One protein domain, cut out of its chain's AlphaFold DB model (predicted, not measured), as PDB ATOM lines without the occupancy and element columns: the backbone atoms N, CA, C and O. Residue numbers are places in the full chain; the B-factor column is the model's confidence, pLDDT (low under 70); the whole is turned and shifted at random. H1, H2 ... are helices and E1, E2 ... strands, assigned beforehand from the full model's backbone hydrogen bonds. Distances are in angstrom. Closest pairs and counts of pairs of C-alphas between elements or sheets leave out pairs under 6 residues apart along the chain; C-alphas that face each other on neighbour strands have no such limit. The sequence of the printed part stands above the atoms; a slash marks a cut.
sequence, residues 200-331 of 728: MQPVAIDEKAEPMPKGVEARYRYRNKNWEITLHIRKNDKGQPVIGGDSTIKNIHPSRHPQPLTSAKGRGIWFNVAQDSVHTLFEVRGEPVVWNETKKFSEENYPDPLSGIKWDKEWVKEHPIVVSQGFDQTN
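Overview. This is residues 200 to 331 of the 728 residues of an uncharacterized protein of Gemmataceae bacterium (UniProt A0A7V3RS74). Two strongly twisted sheets lie face to face as a sandwich with crossed strands: a larger branched sheet of E1, E2, E3, E4, E5 and E8, and a smaller one of E7, E6 and E9. Along one side E1 comes near E9, and the one-turn helix H1 lies off both sheets, far from the middle. The printed part has 132 residues, with nine named strands and one named helix in the order E1 E2 E3 E4 E5 E6 E7 E8 H1 E9. The neighbour strands are antiparallel, and the class is mostly strand, though under half of the residues are in named elements. The whole is compact, with a radius of gyration of the C-alphas of 14.4 A and spans of 38 by 32 by 27 A.

Along the chain. E1, residues 200 to 203, begins at C-alpha 200 at (23.226, 35.158, -0.435). E2 is residues 218 to 223, 17.2 A long, and E3, the longest strand, is residues 227 to 235, 25.2 A from (24.140, 43.012, 2.122) at C-alpha 227. E4 is residues 241 to 243 and E5 residues 248 to 251. E6, residues 269 to 275, is 20.3 A long, and E7, residues 278 to 284, is 20.1 A. E8 is residues 294 to 296 and H1 residues 315 to 318. E9, residues 322 to 327, is 16.1 A long and ends at C-alpha 327 at (11.850, 39.908, 3.739).

Arrangement. E1 E2 E3 E4 form a meander, each strand the antiparallel neighbour of the one before. N 201 and O 223 of E1 and E2 are 2.8 A apart, within hydrogen-bond range, as are N 222 and O 229 of E2 and E3 at 2.9 A. E2 lies on one side of E3, with E4 and E5 on the other side: N 234 and O 242 are 3.0 A apart, N 230 and O 248 2.9 A. E8 is an edge strand beside E5, with N 249 and O 295 at 2.8 A. In the other sheet, E6 is the inner strand, with N 273 and O 280 of E7 at 2.9 A and N 272 and O 324 of E9 at 2.9 A. The sheets' strands stand at 57 degrees. The closest C-alphas of E1 and E9, those of Met 200 and Ser 324, are 5.3 A apart. H1 is not on either sheet; it is too short for an O i to N i+4 pair, and its one O i to N i+3 pair is within range.

Size, cuts and confidence. The C-alphas farthest apart, those of Lys 238 and Ser 255, are 42.7 A apart. The printed part has no cut. The links E1 to E2, E5 to E6 and E8 to H1 are long. The mean pLDDT of the printed part is 93.8, and no printed residue is under 70.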
ATOM      1  N   MET A 200      21.880  34.615  -0.561       98.12
ATOM      2  CA  MET A 200      23.226  35.158  -0.435       98.12
ATOM      3  C   MET A 200      24.252  34.150  -0.970       98.12
ATOM      4  O   MET A 200      24.339  33.018  -0.500       98.12
ATOM      5  N   GLN A 201      25.050  34.562  -1.951       97.69
ATOM      6  CA  GLN A 201      26.120  33.754  -2.536       97.69
ATOM      7  C   GLN A 201      27.346  33.726  -1.607       97.69
ATOM      8  O   GLN A 201      27.661  34.757  -1.004       97.69
ATOM      9  N   PRO A 202      28.064  32.595  -1.478       97.38
ATOM     10  CA  PRO A 202      29.295  32.537  -0.696       97.38
ATOM     11  C   PRO A 202      30.405  33.372  -1.347       97.38
ATOM     12  O   PRO A 202      30.583  33.363  -2.565       97.38
ATOM     13  N   VAL A 203      31.183  34.072  -0.524       97.56
ATOM     14  CA  VAL A 203      32.320  34.903  -0.939       97.56
ATOM     15  C   VAL A 203      33.598  34.324  -0.340       97.56
ATOM     16  O   VAL A 203      33.677  34.087   0.866       97.56
ATOM     17  N   ALA A 204      34.615  34.114  -1.176       96.19
ATOM     18  CA  ALA A 204      35.926  33.676  -0.712       96.19
ATOM     19  C   ALA A 204      36.573  34.744   0.191       96.19
ATOM     20  O   ALA A 204      36.562  35.932  -0.133       96.19
ATOM     21  N   ILE A 205      37.156  34.311   1.310       96.38
ATOM     22  CA  ILE A 205      37.907  35.172   2.230       96.38
ATOM     23  C   ILE A 205      39.393  34.866   2.043       96.38
ATOM     24  O   ILE A 205      39.793  33.706   2.141       96.38
ATOM     25  N   ASP A 206      40.216  35.888   1.805       95.62
ATOM     26  CA  ASP A 206      41.670  35.721   1.827       95.62
ATOM     27  C   ASP A 206      42.150  35.643   3.282       95.62
ATOM     28  O   ASP A 206      42.271  36.653   3.975       95.62
ATOM     29  N   GLU A 207      42.439  34.428   3.749       93.81
ATOM     30  CA  GLU A 207      42.907  34.169   5.118       93.81
ATOM     31  C   GLU A 207      44.295  34.774   5.421       93.81
ATOM     32  O   GLU A 207      44.693  34.805   6.585       93.81
ATOM     33  N   LYS A 208      45.023  35.284   4.409       94.44
ATOM     34  CA  LYS A 208      46.285  36.023   4.584       94.44
ATOM     35  C   LYS A 208      46.052  37.514   4.825       94.44
ATOM     36  O   LYS A 208      46.720  38.097   5.673       94.44
ATOM     37  N   ALA A 209      45.129  38.123   4.076       95.88
ATOM     38  CA  ALA A 209      44.758  39.529   4.239       95.88
ATOM     39  C   ALA A 209      43.860  39.741   5.471       95.88
ATOM     40  O   ALA A 209      43.989  40.735   6.181       95.88
ATOM     41  N   GLU A 210      42.979  38.778   5.745       94.50
ATOM     42  CA  GLU A 210      42.035  38.780   6.857       94.50
ATOM     43  C   GLU A 210      42.256  37.533   7.737       94.50
ATOM     44  O   GLU A 210      41.557  36.529   7.563       94.50
ATOM     45  N   PRO A 211      43.196  37.542   8.702       93.69
ATOM     46  CA  PRO A 211      43.401  36.403   9.602       93.69
ATOM     47  C   PRO A 211      42.134  36.072  10.413       93.69
ATOM     48  O   PRO A 211      41.270  36.926  10.630       93.69
ATOM     49  N   MET A 212      41.991  34.817  10.849       94.81
ATOM     50  CA  MET A 212      40.807  34.370  11.597       94.81
ATOM     51  C   MET A 212      40.745  35.033  12.992       94.81
ATOM     52  O   MET A 212      41.744  34.985  13.715       94.81
ATOM     53  N   PRO A 213      39.608  35.635  13.409       94.81
ATOM     54  CA  PRO A 213      39.524  36.310  14.703       94.81
ATOM     55  C   PRO A 213      39.665  35.349  15.890       94.81
ATOM     56  O   PRO A 213      39.296  34.174  15.831       94.81
ATOM     57  N   LYS A 214      40.193  35.853  17.010       94.38
ATOM     58  CA  LYS A 214      40.526  35.019  18.171       94.38
ATOM     59  C   LYS A 214      39.268  34.385  18.787       94.38
ATOM     60  O   LYS A 214      38.310  35.078  19.137       94.38
ATOM     61  N   GLY A 215      39.286  33.060  18.937       93.56
ATOM     62  CA  GLY A 215      38.170  32.276  19.480       93.56
ATOM     63  C   GLY A 215      36.990  32.071  18.520       93.56
ATOM     64  O   GLY A 215      35.914  31.695  18.978       93.56
ATOM     65  N   VAL A 216      37.163  32.358  17.227       96.38
ATOM     66  CA  VAL A 216      36.257  31.912  16.160       96.38
ATOM     67  C   VAL A 216      36.717  30.530  15.703       96.38
ATOM     68  O   VAL A 216      37.908  30.326  15.484       96.38
ATOM     69  N   GLU A 217      35.792  29.581  15.584       95.12
ATOM     70  CA  GLU A 217      36.090  28.216  15.130       95.12
ATOM     71  C   GLU A 217      35.944  28.070  13.615       95.12
ATOM     72  O   GLU A 217      36.717  27.357  12.981       95.12
ATOM     73  N   ALA A 218      34.971  28.773  13.032       95.81
ATOM     74  CA  ALA A 218      34.766  28.826  11.594       95.81
ATOM     75  C   ALA A 218      34.233  30.200  11.171       95.81
ATOM     76  O   ALA A 218      33.498  30.855  11.913       95.81
ATOM     77  N   ARG A 219      34.602  30.642   9.967       96.69
ATOM     78  CA  ARG A 219      34.219  31.944   9.415       96.69
ATOM     79  C   ARG A 219      33.806  31.796   7.959       96.69
ATOM     80  O   ARG A 219      34.575  31.270   7.160       96.69
ATOM     81  N   TYR A 220      32.638  32.330   7.621       97.19
ATOM     82  CA  TYR A 220      32.080  32.292   6.270       97.19
ATOM     83  C   TYR A 220      31.516  33.662   5.893       97.19
ATOM     84  O   TYR A 220      30.895  34.323   6.726       97.19
ATOM     85  N   ARG A 221      31.718  34.096   4.645       98.19
ATOM     86  CA  ARG A 221      31.180  35.355   4.115       98.19
ATOM     87  C   ARG A 221      30.139  35.058   3.047       98.19
ATOM     88  O   ARG A 221      30.373  34.215   2.185       98.19
ATOM     89  N   TYR A 222      29.018  35.765   3.099       98.38
ATOM     90  CA  TYR A 222      27.906  35.627   2.163       98.38
ATOM     91  C   TYR A 222      27.447  36.996   1.674       98.38
ATOM     92  O   TYR A 222      27.557  37.989   2.391       98.38
ATOM     93  N   ARG A 223      26.927  37.058   0.448       98.19
ATOM     94  CA  ARG A 223      26.569  38.308  -0.218       98.19
ATOM     95  C   ARG A 223      25.361  38.158  -1.136       98.19
ATOM     96  O   ARG A 223      25.378  37.315  -2.025       98.19
ATOM     97  N   ASN A 224      24.353  39.012  -0.975       97.12
ATOM     98  CA  ASN A 224      23.331  39.232  -2.006       97.12
ATOM     99  C   ASN A 224      23.555  40.596  -2.689       97.12
ATOM    100  O   ASN A 224      24.685  41.082  -2.778       97.12
ATOM    101  N   LYS A 225      22.497  41.207  -3.225       95.38
ATOM    102  CA  LYS A 225      22.552  42.531  -3.858       95.38
ATOM    103  C   LYS A 225      22.646  43.682  -2.844       95.38
ATOM    104  O   LYS A 225      23.169  44.743  -3.180       95.38
ATOM    105  N   ASN A 226      22.198  43.455  -1.606       95.56
ATOM    106  CA  ASN A 226      21.902  44.511  -0.632       95.56
ATOM    107  C   ASN A 226      22.899  44.481   0.541       95.56
ATOM    108  O   ASN A 226      23.379  45.530   0.980       95.56
ATOM    109  N   TRP A 227      23.284  43.276   0.969       97.81
ATOM    110  CA  TRP A 227      24.140  43.012   2.122       97.81
ATOM    111  C   TRP A 227      25.285  42.049   1.799       97.81
ATOM    112  O   TRP A 227      25.116  41.044   1.108       97.81
ATOM    113  N   GLU A 228      26.446  42.334   2.381       98.56
ATOM    114  CA  GLU A 228      27.553  41.397   2.563       98.56
ATOM    115  C   GLU A 228      27.672  41.133   4.070       98.56
ATOM    116  O   GLU A 228      27.775  42.076   4.853       98.56
ATOM    117  N   ILE A 229      27.606  39.872   4.496       98.38
ATOM    118  CA  ILE A 229      27.722  39.480   5.906       98.38
ATOM    119  C   ILE A 229      28.887  38.516   6.108       98.38
ATOM    120  O   ILE A 229      29.137  37.653   5.268       98.38
ATOM    121  N   THR A 230      29.588  38.632   7.236       98.38
ATOM    122  CA  THR A 230      30.607  37.663   7.666       98.38
ATOM    123  C   THR A 230      30.151  37.017   8.968       98.38
ATOM    124  O   THR A 230      30.106  37.676  10.003       98.38
ATOM    125  N   LEU A 231      29.810  35.730   8.913       97.94
ATOM    126  CA  LEU A 231      29.431  34.932  10.075       97.94
ATOM    127  C   LEU A 231      30.693  34.446  10.794       97.94
ATOM    128  O   LEU A 231      31.525  33.758  10.196       97.94
ATOM    129  N   HIS A 232      30.814  34.781  12.076       97.69
ATOM    130  CA  HIS A 232      31.836  34.279  12.986       97.69
ATOM    131  C   HIS A 232      31.211  33.236  13.909       97.69
ATOM    132  O   HIS A 232      30.409  33.566  14.778       97.69
ATOM    133  N   ILE A 233      31.558  31.964  13.721       97.31
ATOM    134  CA  ILE A 233      30.991  30.861  14.499       97.31
ATOM    135  C   ILE A 233      31.872  30.600  15.715       97.31
ATOM    136  O   ILE A 233      33.083  30.395  15.591       97.31
ATOM    137  N   ARG A 234      31.262  30.624  16.898       95.50
ATOM    138  CA  ARG A 234      31.925  30.467  18.199       95.50
ATOM    139  C   ARG A 234      31.254  29.348  18.990       95.50
ATOM    140  O   ARG A 234      30.114  28.994  18.701       95.50
ATOM    141  N   LYS A 235      31.922  28.823  20.018       95.00
ATOM    142  CA  LYS A 235      31.254  28.013  21.046       95.00
ATOM    143  C   LYS A 235      30.681  28.911  22.142       95.00
ATOM    144  O   LYS A 235      31.357  29.836  22.587       95.00
ATOM    145  N   ASN A 236      29.458  28.620  22.578       93.50
ATOM    146  CA  ASN A 236      28.897  29.157  23.822       93.50
ATOM    147  C   ASN A 236      29.440  28.390  25.048       93.50
ATOM    148  O   ASN A 236      30.167  27.406  24.902       93.50
ATOM    149  N   ASP A 237      29.036  28.784  26.260       92.69
ATOM    150  CA  ASP A 237      29.486  28.161  27.522       92.69
ATOM    151  C   ASP A 237      29.127  26.667  27.650       92.69
ATOM    152  O   ASP A 237      29.697  25.945  28.467       92.69
ATOM    153  N   LYS A 238      28.187  26.181  26.827       93.38
ATOM    154  CA  LYS A 238      27.769  24.771  26.733       93.38
ATOM    155  C   LYS A 238      28.529  24.000  25.643       93.38
ATOM    156  O   LYS A 238      28.205  22.848  25.367       93.38
ATOM    157  N   GLY A 239      29.505  24.631  24.986       93.50
ATOM    158  CA  GLY A 239      30.284  24.056  23.889       93.50
ATOM    159  C   GLY A 239      29.541  23.951  22.550       93.50
ATOM    160  O   GLY A 239      30.055  23.313  21.631       93.50
ATOM    161  N   GLN A 240      28.352  24.549  22.421       94.62
ATOM    162  CA  GLN A 240      27.525  24.489  21.210       94.62
ATOM    163  C   GLN A 240      27.894  25.619  20.232       94.62
ATOM    164  O   GLN A 240      28.192  26.723  20.694       94.62
ATOM    165  N   PRO A 241      27.835  25.393  18.904       95.81
ATOM    166  CA  PRO A 241      28.078  26.442  17.918       95.81
ATOM    167  C   PRO A 241      26.978  27.512  17.967       95.81
ATOM    168  O   PRO A 241      25.792  27.192  17.925       95.81
ATOM    169  N   VAL A 242      27.378  28.780  18.018       96.81
ATOM    170  CA  VAL A 242      26.518  29.975  17.989       96.81
ATOM    171  C   VAL A 242      27.094  31.018  17.028       96.81
ATOM    172  O   VAL A 242      28.298  31.020  16.747       96.81
ATOM    173  N   ILE A 243      26.242  31.922  16.540       97.00
ATOM    174  CA  ILE A 243      26.687  33.118  15.814       97.00
ATOM    175  C   ILE A 243      27.283  34.088  16.842       97.00
ATOM    176  O   ILE A 243      26.593  34.543  17.756       97.00
ATOM    177  N   GLY A 244      28.572  34.388  16.712       96.56
ATOM    178  CA  GLY A 244      29.250  35.376  17.542       96.56
ATOM    179  C   GLY A 244      28.743  36.785  17.248       96.56
ATOM    180  O   GLY A 244      28.495  37.105  16.084       96.56
ATOM    181  N   GLY A 245      28.606  37.633  18.270       94.31
ATOM    182  CA  GLY A 245      28.122  39.013  18.084       94.31
ATOM    183  C   GLY A 245      29.038  39.851  17.186       94.31
ATOM    184  O   GLY A 245      28.581  40.681  16.400       94.31
ATOM    185  N   ASP A 246      30.335  39.528  17.205       95.56
ATOM    186  CA  ASP A 246      31.364  40.080  16.326       95.56
ATOM    187  C   ASP A 246      31.270  39.619  14.861       95.56
ATOM    188  O   ASP A 246      32.112  40.005  14.048       95.56
ATOM    189  N   SER A 247      30.267  38.814  14.494       97.69
ATOM    190  CA  SER A 247      29.825  38.674  13.099       97.69
ATOM    191  C   SER A 247      29.446  40.045  12.535       97.69
ATOM    192  O   SER A 247      28.969  40.910  13.267       97.69
ATOM    193  N   THR A 248      29.669  40.273  11.241       97.94
ATOM    194  CA  THR A 248      29.536  41.613  10.649       97.94
ATOM    195  C   THR A 248      28.522  41.688   9.521       97.94
ATOM    196  O   THR A 248      28.367  40.743   8.748       97.94
ATOM    197  N   ILE A 249      27.861  42.841   9.409       98.25
ATOM    198  CA  ILE A 249      26.981  43.229   8.305       98.25
ATOM    199  C   ILE A 249      27.523  44.483   7.618       98.25
ATOM    200  O   ILE A 249      27.940  45.440   8.273       98.25
ATOM    201  N   LYS A 250      27.523  44.480   6.286       98.31
ATOM    202  CA  LYS A 250      28.030  45.561   5.444       98.31
ATOM    203  C   LYS A 250      27.010  45.928   4.376       98.31
ATOM    204  O   LYS A 250      26.603  45.074   3.584       98.31
ATOM    205  N   ASN A 251      26.627  47.202   4.328       97.75
ATOM    206  CA  ASN A 251      25.759  47.726   3.274       97.75
ATOM    207  C   ASN A 251      26.550  47.802   1.962       97.75
ATOM    208  O   ASN A 251      27.580  48.474   1.880       97.75
ATOM    209  N   ILE A 252      26.051  47.135   0.928       97.56
ATOM    210  CA  ILE A 252      26.623  47.142  -0.427       97.56
ATOM    211  C   ILE A 252      25.598  47.579  -1.486       97.56
ATOM    212  O   ILE A 252      25.852  47.434  -2.682       97.56
ATOM    213  N   HIS A 253      24.453  48.108  -1.047       94.88
ATOM    214  CA  HIS A 253      23.261  48.335  -1.854       94.88
ATOM    215  C   HIS A 253      23.532  49.192  -3.106       94.88
ATOM    216  O   HIS A 253      24.244  50.198  -3.001       94.88
ATOM    217  N   PRO A 254      22.952  48.876  -4.285       92.12
ATOM    218  CA  PRO A 254      23.342  49.526  -5.539       92.12
ATOM    219  C   PRO A 254      23.086  51.039  -5.579       92.12
ATOM    220  O   PRO A 254      23.873  51.765  -6.185       92.12
ATOM    221  N   SER A 255      22.031  51.523  -4.909       89.12
ATOM    222  CA  SER A 255      21.705  52.960  -4.819       89.12
ATOM    223  C   SER A 255      22.638  53.763  -3.901       89.12
ATOM    224  O   SER A 255      22.614  54.989  -3.924       89.12
ATOM    225  N   ARG A 256      23.485  53.091  -3.107       93.88
ATOM    226  CA  ARG A 256      24.426  53.691  -2.142       93.88
ATOM    227  C   ARG A 256      23.804  54.538  -1.023       93.88
ATOM    228  O   ARG A 256      24.524  55.250  -0.324       93.88
ATOM    229  N   HIS A 257      22.496  54.442  -0.807       89.38
ATOM    230  CA  HIS A 257      21.849  55.028   0.368       89.38
ATOM    231  C   HIS A 257      22.161  54.221   1.642       89.38
ATOM    232  O   HIS A 257      22.449  53.020   1.547       89.38
ATOM    233  N   PRO A 258      22.099  54.840   2.837       93.06
ATOM    234  CA  PRO A 258      22.075  54.105   4.095       93.06
ATOM    235  C   PRO A 258      20.925  53.093   4.104       93.06
ATOM    236  O   PRO A 258      19.822  53.398   3.659       93.06
ATOM    237  N   GLN A 259      21.190  51.891   4.603       92.94
ATOM    238  CA  GLN A 259      20.212  50.809   4.678       92.94
ATOM    239  C   GLN A 259      19.841  50.573   6.148       92.94
ATOM    240  O   GLN A 259      20.747  50.378   6.968       92.94
ATOM    241  N   PRO A 260      18.550  50.607   6.520       92.25
ATOM    242  CA  PRO A 260      18.138  50.420   7.904       92.25
ATOM    243  C   PRO A 260      18.344  48.962   8.328       92.25
ATOM    244  O   PRO A 260      17.973  48.047   7.600       92.25
ATOM    245  N   LEU A 261      18.889  48.733   9.528       91.19
ATOM    246  CA  LEU A 261      18.888  47.405  10.166       91.19
ATOM    247  C   LEU A 261      17.604  47.152  10.968       91.19
ATOM    248  O   LEU A 261      17.545  46.215  11.759       91.19
ATOM    249  N   THR A 262      16.586  47.994  10.795       86.44
ATOM    250  CA  THR A 262      15.306  47.939  11.497       86.44
ATOM    251  C   THR A 262      14.155  48.204  10.531       86.44
ATOM    252  O   THR A 262      14.116  49.203   9.819       86.44
ATOM    253  N   SER A 263      13.194  47.288  10.522       79.88
ATOM    254  CA  SER A 263      11.889  47.450   9.887       79.88
ATOM    255  C   SER A 263      11.051  48.521  10.592       79.88
ATOM    256  O   SER A 263      11.243  48.802  11.779       79.88
ATOM    257  N   ALA A 264      10.019  49.036   9.917       71.38
ATOM    258  CA  ALA A 264       9.061  49.981  10.510       71.38
ATOM    259  C   ALA A 264       8.306  49.427  11.741       71.38
ATOM    260  O   ALA A 264       7.726  50.194  12.503       71.38
ATOM    261  N   LYS A 265       8.333  48.104  11.975       76.62
ATOM    262  CA  LYS A 265       7.783  47.459  13.184       76.62
ATOM    263  C   LYS A 265       8.808  47.326  14.325       76.62
ATOM    264  O   LYS A 265       8.569  46.579  15.270       76.62
ATOM    265  N   GLY A 266       9.969  47.977  14.225       82.12
ATOM    266  CA  GLY A 266      11.043  47.935  15.227       82.12
ATOM    267  C   GLY A 266      11.800  46.601  15.314       82.12
ATOM    268  O   GLY A 266      12.658  46.441  16.179       82.12
ATOM    269  N   ARG A 267      11.499  45.639  14.431       86.56
ATOM    270  CA  ARG A 267      12.232  44.369  14.309       86.56
ATOM    271  C   ARG A 267      13.430  44.529  13.386       86.56
ATOM    272  O   ARG A 267      13.364  45.320  12.451       86.56
ATOM    273  N   GLY A 268      14.485  43.768  13.630       90.94
ATOM    274  CA  GLY A 268      15.692  43.741  12.814       90.94
ATOM    275  C   GLY A 268      15.508  43.066  11.459       90.94
ATOM    276  O   GLY A 268      14.446  42.515  11.168       90.94
ATOM    277  N   ILE A 269      16.565  43.064  10.647       93.56
ATOM    278  CA  ILE A 269      16.616  42.243   9.433       93.56
ATOM    279  C   ILE A 269      16.823  40.788   9.834       93.56
ATOM    280  O   ILE A 269      17.765  40.450  10.552       93.56
ATOM    281  N   TRP A 270      15.958  39.919   9.331       94.31
ATOM    282  CA  TRP A 270      16.053  38.484   9.558       94.31
ATOM    283  C   TRP A 270      16.940  37.826   8.510       94.31
ATOM    284  O   TRP A 270      16.975  38.242   7.353       94.31
ATOM    285  N   PHE A 271      17.631  36.770   8.911       96.19
ATOM    286  CA  PHE A 271      18.423  35.911   8.044       96.19
ATOM    287  C   PHE A 271      18.194  34.451   8.442       96.19
ATOM    288  O   PHE A 271      17.897  34.147   9.595       96.19
ATOM    289  N   ASN A 272      18.336  33.545   7.481       95.69
ATOM    290  CA  ASN A 272      18.283  32.102   7.680       95.69
ATOM    291  C   ASN A 272      19.631  31.500   7.301       95.69
ATOM    292  O   ASN A 272      20.119  31.761   6.202       95.69
ATOM    293  N   VAL A 273      20.189  30.662   8.172       96.19
ATOM    294  CA  VAL A 273      21.258  29.725   7.817       96.19
ATOM    295  C   VAL A 273      20.627  28.346   7.679       96.19
ATOM    296  O   VAL A 273      20.008  27.868   8.625       96.19
ATOM    297  N   ALA A 274      20.797  27.696   6.531       95.81
ATOM    298  CA  ALA A 274      20.330  26.338   6.290       95.81
ATOM    299  C   ALA A 274      21.455  25.428   5.785       95.81
ATOM    300  O   ALA A 274      22.346  25.858   5.052       95.81
ATOM    301  N   GLN A 275      21.389  24.157   6.164       96.25
ATOM    302  CA  GLN A 275      22.219  23.078   5.642       96.25
ATOM    303  C   GLN A 275      21.375  21.802   5.654       96.25
ATOM    304  O   GLN A 275      20.787  21.445   6.676       96.25
ATOM    305  N   ASP A 276      21.291  21.131   4.509       93.50
ATOM    306  CA  ASP A 276      20.426  19.970   4.289       93.50
ATOM    307  C   ASP A 276      18.952  20.272   4.644       93.50
ATOM    308  O   ASP A 276      18.304  21.073   3.970       93.50
ATOM    309  N   SER A 277      18.407  19.657   5.699       92.50
ATOM    310  CA  SER A 277      17.068  19.949   6.241       92.50
ATOM    311  C   SER A 277      17.082  20.838   7.493       92.50
ATOM    312  O   SER A 277      16.028  21.311   7.934       92.50
ATOM    313  N   VAL A 278      18.260  21.079   8.076       93.62
ATOM    314  CA  VAL A 278      18.437  21.905   9.275       93.62
ATOM    315  C   VAL A 278      18.468  23.371   8.866       93.62
ATOM    316  O   VAL A 278      19.123  23.750   7.898       93.62
ATOM    317  N   HIS A 279      17.759  24.209   9.612       93.19
ATOM    318  CA  HIS A 279      17.711  25.645   9.379       93.19
ATOM    319  C   HIS A 279      17.606  26.401  10.705       93.19
ATOM    320  O   HIS A 279      17.092  25.879  11.696       93.19
ATOM    321  N   THR A 280      18.129  27.622  10.752       93.75
ATOM    322  CA  THR A 280      18.109  28.474  11.945       93.75
ATOM    323  C   THR A 280      17.971  29.930  11.528       93.75
ATOM    324  O   THR A 280      18.742  30.431  10.708       93.75
ATOM    325  N   LEU A 281      16.976  30.605  12.106       93.62
ATOM    326  CA  LEU A 281      16.733  32.026  11.890       93.62
ATOM    327  C   LEU A 281      17.503  32.858  12.918       93.62
ATOM    328  O   LEU A 281      17.578  32.476  14.083       93.62
ATOM    329  N   PHE A 282      18.021  34.008  12.500       94.25
ATOM    330  CA  PHE A 282      18.586  35.016  13.396       94.25
ATOM    331  C   PHE A 282      18.215  36.431  12.932       94.25
ATOM    332  O   PHE A 282      17.881  36.652  11.767       94.25
ATOM    333  N   GLU A 283      18.246  37.388  13.857       94.62
ATOM    334  CA  GLU A 283      17.757  38.756  13.660       94.62
ATOM    335  C   GLU A 283      18.870  39.773  13.942       94.62
ATOM    336  O   GLU A 283      19.354  39.876  15.069       94.62
ATOM    337  N   VAL A 284      19.277  40.543  12.934       94.75
ATOM    338  CA  VAL A 284      20.289  41.605  13.053       94.75
ATOM    339  C   VAL A 284      19.585  42.943  13.271       94.75
ATOM    340  O   VAL A 284      18.815  43.380  12.418       94.75
ATOM    341  N   ARG A 285      19.846  43.595  14.409       93.81
ATOM    342  CA  ARG A 285      19.275  44.901  14.795       93.81
ATOM    343  C   ARG A 285      20.382  45.941  14.946       93.81
ATOM    344  O   ARG A 285      21.478  45.610  15.378       93.81
ATOM    345  N   GLY A 286      20.081  47.207  14.668       91.50
ATOM    346  CA  GLY A 286      20.994  48.315  14.954       91.50
ATOM    347  C   GLY A 286      20.657  49.597  14.201       91.50
ATOM    348  O   GLY A 286      19.646  49.683  13.507       91.50
ATOM    349  N   GLU A 287      21.540  50.585  14.321       91.88
ATOM    350  CA  GLU A 287      21.461  51.836  13.561       91.88
ATOM    351  C   GLU A 287      21.690  51.603  12.054       91.88
ATOM    352  O   GLU A 287      22.564  50.796  11.707       91.88
ATOM    353  N   PRO A 288      21.016  52.347  11.149       94.06
ATOM    354  CA  PRO A 288      21.197  52.235   9.700       94.06
ATOM    355  C   PRO A 288      22.666  52.253   9.261       94.06
ATOM    356  O   PRO A 288      23.462  53.069   9.730       94.06
ATOM    357  N   VAL A 289      23.042  51.331   8.376       96.12
ATOM    358  CA  VAL A 289      24.420  51.154   7.896       96.12
ATOM    359  C   VAL A 289      24.625  52.022   6.661       96.12
ATOM    360  O   VAL A 289      23.921  51.857   5.662       96.12
ATOM    361  N   VAL A 290      25.586  52.941   6.705       97.06
ATOM    362  CA  VAL A 290      25.969  53.787   5.565       97.06
ATOM    363  C   VAL A 290      26.586  52.912   4.466       97.06
ATOM    364  O   VAL A 290      27.154  51.858   4.740       97.06
ATOM    365  N   TRP A 291      26.467  53.293   3.194       97.25
ATOM    366  CA  TRP A 291      27.010  52.468   2.110       97.25
ATOM    367  C   TRP A 291      28.520  52.216   2.258       97.25
ATOM    368  O   TRP A 291      29.297  53.134   2.520       97.25
ATOM    369  N   ASN A 292      28.917  50.953   2.076       97.88
ATOM    370  CA  ASN A 292      30.252  50.394   2.303       97.88
ATOM    371  C   ASN A 292      30.753  50.429   3.771       97.88
ATOM    372  O   ASN A 292      31.818  49.875   4.051       97.88
ATOM    373  N   GLU A 293      29.985  50.978   4.722       97.94
ATOM    374  CA  GLU A 293      30.216  50.812   6.164       97.94
ATOM    375  C   GLU A 293      29.974  49.352   6.582       97.94
ATOM    376  O   GLU A 293      29.124  48.660   6.020       97.94
ATOM    377  N   THR A 294      30.725  48.878   7.580       97.56
ATOM    378  CA  THR A 294      30.582  47.542   8.177       97.56
ATOM    379  C   THR A 294      30.348  47.679   9.681       97.56
ATOM    380  O   THR A 294      31.166  48.289  10.365       97.56
ATOM    381  N   LYS A 295      29.266  47.089  10.199       97.25
ATOM    382  CA  LYS A 295      28.940  47.037  11.637       97.25
ATOM    383  C   LYS A 295      28.956  45.593  12.143       97.25
ATOM    384  O   LYS A 295      28.853  44.658  11.350       97.25
ATOM    385  N   LYS A 296      29.083  45.403  13.460       96.88
ATOM    386  CA  LYS A 296      28.799  44.113  14.121       96.88
ATOM    387  C   LYS A 296      27.296  43.810  14.073       96.88
ATOM    388  O   LYS A 296      26.500  44.730  13.890       96.88
ATOM    389  N   PHE A 297      26.908  42.558  14.302       94.25
ATOM    390  CA  PHE A 297      25.515  42.205  14.587       94.25
ATOM    391  C   PHE A 297      25.103  42.642  16.003       94.25
ATOM    392  O   PHE A 297      24.005  43.159  16.195       94.25
ATOM    393  N   SER A 298      25.983  42.439  16.989       91.00
ATOM    394  CA  SER A 298      25.721  42.682  18.414       91.00
ATOM    395  C   SER A 298      27.030  42.701  19.223       91.00
ATOM    396  O   SER A 298      28.085  42.317  18.724       91.00
ATOM    397  N   GLU A 299      26.994  43.143  20.482       86.19
ATOM    398  CA  GLU A 299      28.134  42.957  21.407       86.19
ATOM    399  C   GLU A 299      28.091  41.596  22.129       86.19
ATOM    400  O   GLU A 299      29.125  41.076  22.540       86.19
ATOM    401  N   GLU A 300      26.909  40.980  22.230       81.25
ATOM    402  CA  GLU A 300      26.701  39.636  22.783       81.25
ATOM    403  C   GLU A 300      26.528  38.591  21.669       81.25
ATOM    404  O   GLU A 300      26.090  38.910  20.562       81.25
ATOM    405  N   ASN A 301      26.857  37.327  21.950       84.75
ATOM    406  CA  ASN A 301      26.622  36.217  21.019       84.75
ATOM    407  C   ASN A 301      25.126  35.880  20.933       84.75
ATOM    408  O   ASN A 301      24.405  36.001  21.922       84.75
ATOM    409  N   TYR A 302      24.674  35.376  19.785       89.81
ATOM    410  CA  TYR A 302      23.297  34.903  19.644       89.81
ATOM    411  C   TYR A 302      23.053  33.695  20.568       89.81
ATOM    412  O   TYR A 302      23.882  32.778  20.594       89.81
ATOM    413  N   PRO A 303      21.946  33.672  21.334       84.81
ATOM    414  CA  PRO A 303      21.699  32.628  22.328       84.81
ATOM    415  C   PRO A 303      21.305  31.289  21.691       84.81
ATOM    416  O   PRO A 303      21.569  30.233  22.273       84.81
ATOM    417  N   ASP A 304      20.689  31.332  20.508       89.75
ATOM    418  CA  ASP A 304      20.176  30.164  19.801       89.75
ATOM    419  C   ASP A 304      21.321  29.354  19.164       89.75
ATOM    420  O   ASP A 304      22.059  29.866  18.313       89.75
ATOM    421  N   PRO A 305      21.511  28.080  19.561       89.75
ATOM    422  CA  PRO A 305      22.605  27.268  19.057       89.75
ATOM    423  C   PRO A 305      22.279  26.713  17.669       89.75
ATOM    424  O   PRO A 305      21.218  26.127  17.455       89.75
ATOM    425  N   LEU A 306      23.256  26.778  16.766       91.38
ATOM    426  CA  LEU A 306      23.229  26.292  15.379       91.38
ATOM    427  C   LEU A 306      23.314  24.751  15.311       91.38
ATOM    428  O   LEU A 306      24.115  24.167  14.579       91.38
ATOM    429  N   SER A 307      22.533  24.077  16.155       84.38
ATOM    430  CA  SER A 307      22.613  22.642  16.417       84.38
ATOM    431  C   SER A 307      22.111  21.844  15.218       84.38
ATOM    432  O   SER A 307      20.939  21.913  14.863       84.38
ATOM    433  N   GLY A 308      23.005  21.061  14.614       89.88
ATOM    434  CA  GLY A 308      22.741  20.283  13.401       89.88
ATOM    435  C   GLY A 308      23.438  20.839  12.160       89.88
ATOM    436  O   GLY A 308      23.739  20.061  11.262       89.88
ATOM    437  N   ILE A 309      23.796  22.130  12.145       94.31
ATOM    438  CA  ILE A 309      24.650  22.705  11.099       94.31
ATOM    439  C   ILE A 309      26.111  22.369  11.426       94.31
ATOM    440  O   ILE A 309      26.615  22.686  12.508       94.31
ATOM    441  N   LYS A 310      26.801  21.712  10.493       95.00
ATOM    442  CA  LYS A 310      28.226  21.384  10.574       95.00
ATOM    443  C   LYS A 310      29.039  22.417   9.803       95.00
ATOM    444  O   LYS A 310      28.865  22.600   8.600       95.00
ATOM    445  N   TRP A 311      29.979  23.032  10.509       93.38
ATOM    446  CA  TRP A 311      30.778  24.167  10.038       93.38
ATOM    447  C   TRP A 311      32.187  23.784   9.556       93.38
ATOM    448  O   TRP A 311      33.023  24.661   9.333       93.38
ATOM    449  N   ASP A 312      32.448  22.486   9.402       92.38
ATOM    450  CA  ASP A 312      33.719  21.954   8.915       92.38
ATOM    451  C   ASP A 312      33.960  22.271   7.425       92.38
ATOM    452  O   ASP A 312      33.050  22.183   6.600       92.38
ATOM    453  N   LYS A 313      35.210  22.601   7.074       90.56
ATOM    454  CA  LYS A 313      35.595  23.032   5.720       90.56
ATOM    455  C   LYS A 313      35.514  21.922   4.668       90.56
ATOM    456  O   LYS A 313      35.562  22.244   3.483       90.56
ATOM    457  N   GLU A 314      35.447  20.647   5.045       92.81
ATOM    458  CA  GLU A 314      35.286  19.538   4.100       92.81
ATOM    459  C   GLU A 314      33.813  19.167   3.961       92.81
ATOM    460  O   GLU A 314      33.300  19.176   2.842       92.81
ATOM    461  N   TRP A 315      33.100  19.007   5.080       94.31
ATOM    462  CA  TRP A 315      31.654  18.759   5.077       94.31
ATOM    463  C   TRP A 315      30.872  19.833   4.303       94.31
ATOM    464  O   TRP A 315      29.983  19.498   3.524       94.31
ATOM    465  N   VAL A 316      31.230  21.116   4.453       94.19
ATOM    466  CA  VAL A 316      30.561  22.246   3.773       94.19
ATOM    467  C   VAL A 316      30.805  22.274   2.251       94.19
ATOM    468  O   VAL A 316      30.074  22.959   1.537       94.19
ATOM    469  N   LYS A 317      31.770  21.513   1.708       93.25
ATOM    470  CA  LYS A 317      31.920  21.346   0.244       93.25
ATOM    471  C   LYS A 317      30.854  20.411  -0.333       93.25
ATOM    472  O   LYS A 317      30.399  20.627  -1.451       93.25
ATOM    473  N   GLU A 318      30.492  19.375   0.419       95.62
ATOM    474  CA  GLU A 318      29.500  18.363   0.027       95.62
ATOM    475  C   GLU A 318      28.072  18.797   0.394       95.62
ATOM    476  O   GLU A 318      27.140  18.590  -0.377       95.62
ATOM    477  N   HIS A 319      27.926  19.453   1.547       95.88
ATOM    478  CA  HIS A 319      26.666  19.901   2.137       95.88
ATOM    479  C   HIS A 319      26.727  21.433   2.297       95.88
ATOM    480  O   HIS A 319      27.017  21.941   3.391       95.88
ATOM    481  N   PRO A 320      26.564  22.199   1.200       96.00
ATOM    482  CA  PRO A 320      26.799  23.637   1.195       96.00
ATOM    483  C   PRO A 320      25.840  24.372   2.130       96.00
ATOM    484  O   PRO A 320      24.627  24.171   2.095       96.00
ATOM    485  N   ILE A 321      26.397  25.270   2.943       96.56
ATOM    486  CA  ILE A 321      25.605  26.155   3.792       96.56
ATOM    487  C   ILE A 321      24.955  27.220   2.907       96.56
ATOM    488  O   ILE A 321      25.623  28.001   2.226       96.56
ATOM    489  N   VAL A 322      23.628  27.240   2.936       96.94
ATOM    490  CA  VAL A 322      22.774  28.227   2.287       96.94
ATOM    491  C   VAL A 322      22.496  29.340   3.287       96.94
ATOM    492  O   VAL A 322      22.071  29.073   4.410       96.94
ATOM    493  N   VAL A 323      22.668  30.593   2.871       97.38
ATOM    494  CA  VAL A 323      22.219  31.748   3.655       97.38
ATOM    495  C   VAL A 323      21.259  32.589   2.828       97.38
ATOM    496  O   VAL A 323      21.499  32.837   1.645       97.38
ATOM    497  N   SER A 324      20.159  33.026   3.437       97.25
ATOM    498  CA  SER A 324      19.182  33.902   2.789       97.25
ATOM    499  C   SER A 324      18.669  35.001   3.716       97.25
ATOM    500  O   SER A 324      18.474  34.793   4.913       97.25
ATOM    501  N   GLN A 325      18.449  36.186   3.151       96.25
ATOM    502  CA  GLN A 325      17.787  37.309   3.806       96.25
ATOM    503  C   GLN A 325      16.278  37.043   3.926       96.25
ATOM    504  O   GLN A 325      15.636  36.535   3.004       96.25
ATOM    505  N   GLY A 326      15.712  37.395   5.075       94.12
ATOM    506  CA  GLY A 326      14.280  37.451   5.326       94.12
ATOM    507  C   GLY A 326      13.693  38.776   4.872       94.12
ATOM    508  O   GLY A 326      14.251  39.835   5.176       94.12
ATOM    509  N   PHE A 327      12.560  38.713   4.174       93.88
ATOM    510  CA  PHE A 327      11.850  39.908   3.739       93.88
ATOM    511  C   PHE A 327      10.602  40.194   4.580       93.88
ATOM    512  O   PHE A 327       9.866  39.297   5.002       93.88
ATOM    513  N   ASP A 328      10.365  41.486   4.778       91.06
ATOM    514  CA  ASP A 328       9.159  42.096   5.318       91.06
ATOM    515  C   ASP A 328       8.701  43.254   4.406       91.06
ATOM    516  O   ASP A 328       9.327  43.566   3.390       91.06
ATOM    517  N   GLN A 329       7.591  43.907   4.756       88.56
ATOM    518  CA  GLN A 329       7.018  44.997   3.959       88.56
ATOM    519  C   GLN A 329       7.942  46.217   3.765       88.56
ATOM    520  O   GLN A 329       7.708  46.996   2.847       88.56
ATOM    521  N   THR A 330       9.022  46.365   4.540       86.94
ATOM    522  CA  THR A 330       9.987  47.477   4.440       86.94
ATOM    523  C   THR A 330      11.272  47.143   3.682       86.94
ATOM    524  O   THR A 330      11.780  48.008   2.973       86.94
ATOM    525  N   ASN A 331      11.714  45.882   3.625       90.00
ATOM    526  CA  ASN A 331      12.936  45.494   2.889       90.00
ATOM    527  C   ASN A 331      12.732  44.542   1.681       90.00
ATOM    528  O   ASN A 331      13.716  44.164   1.045       90.00
TER     529      ASN A 331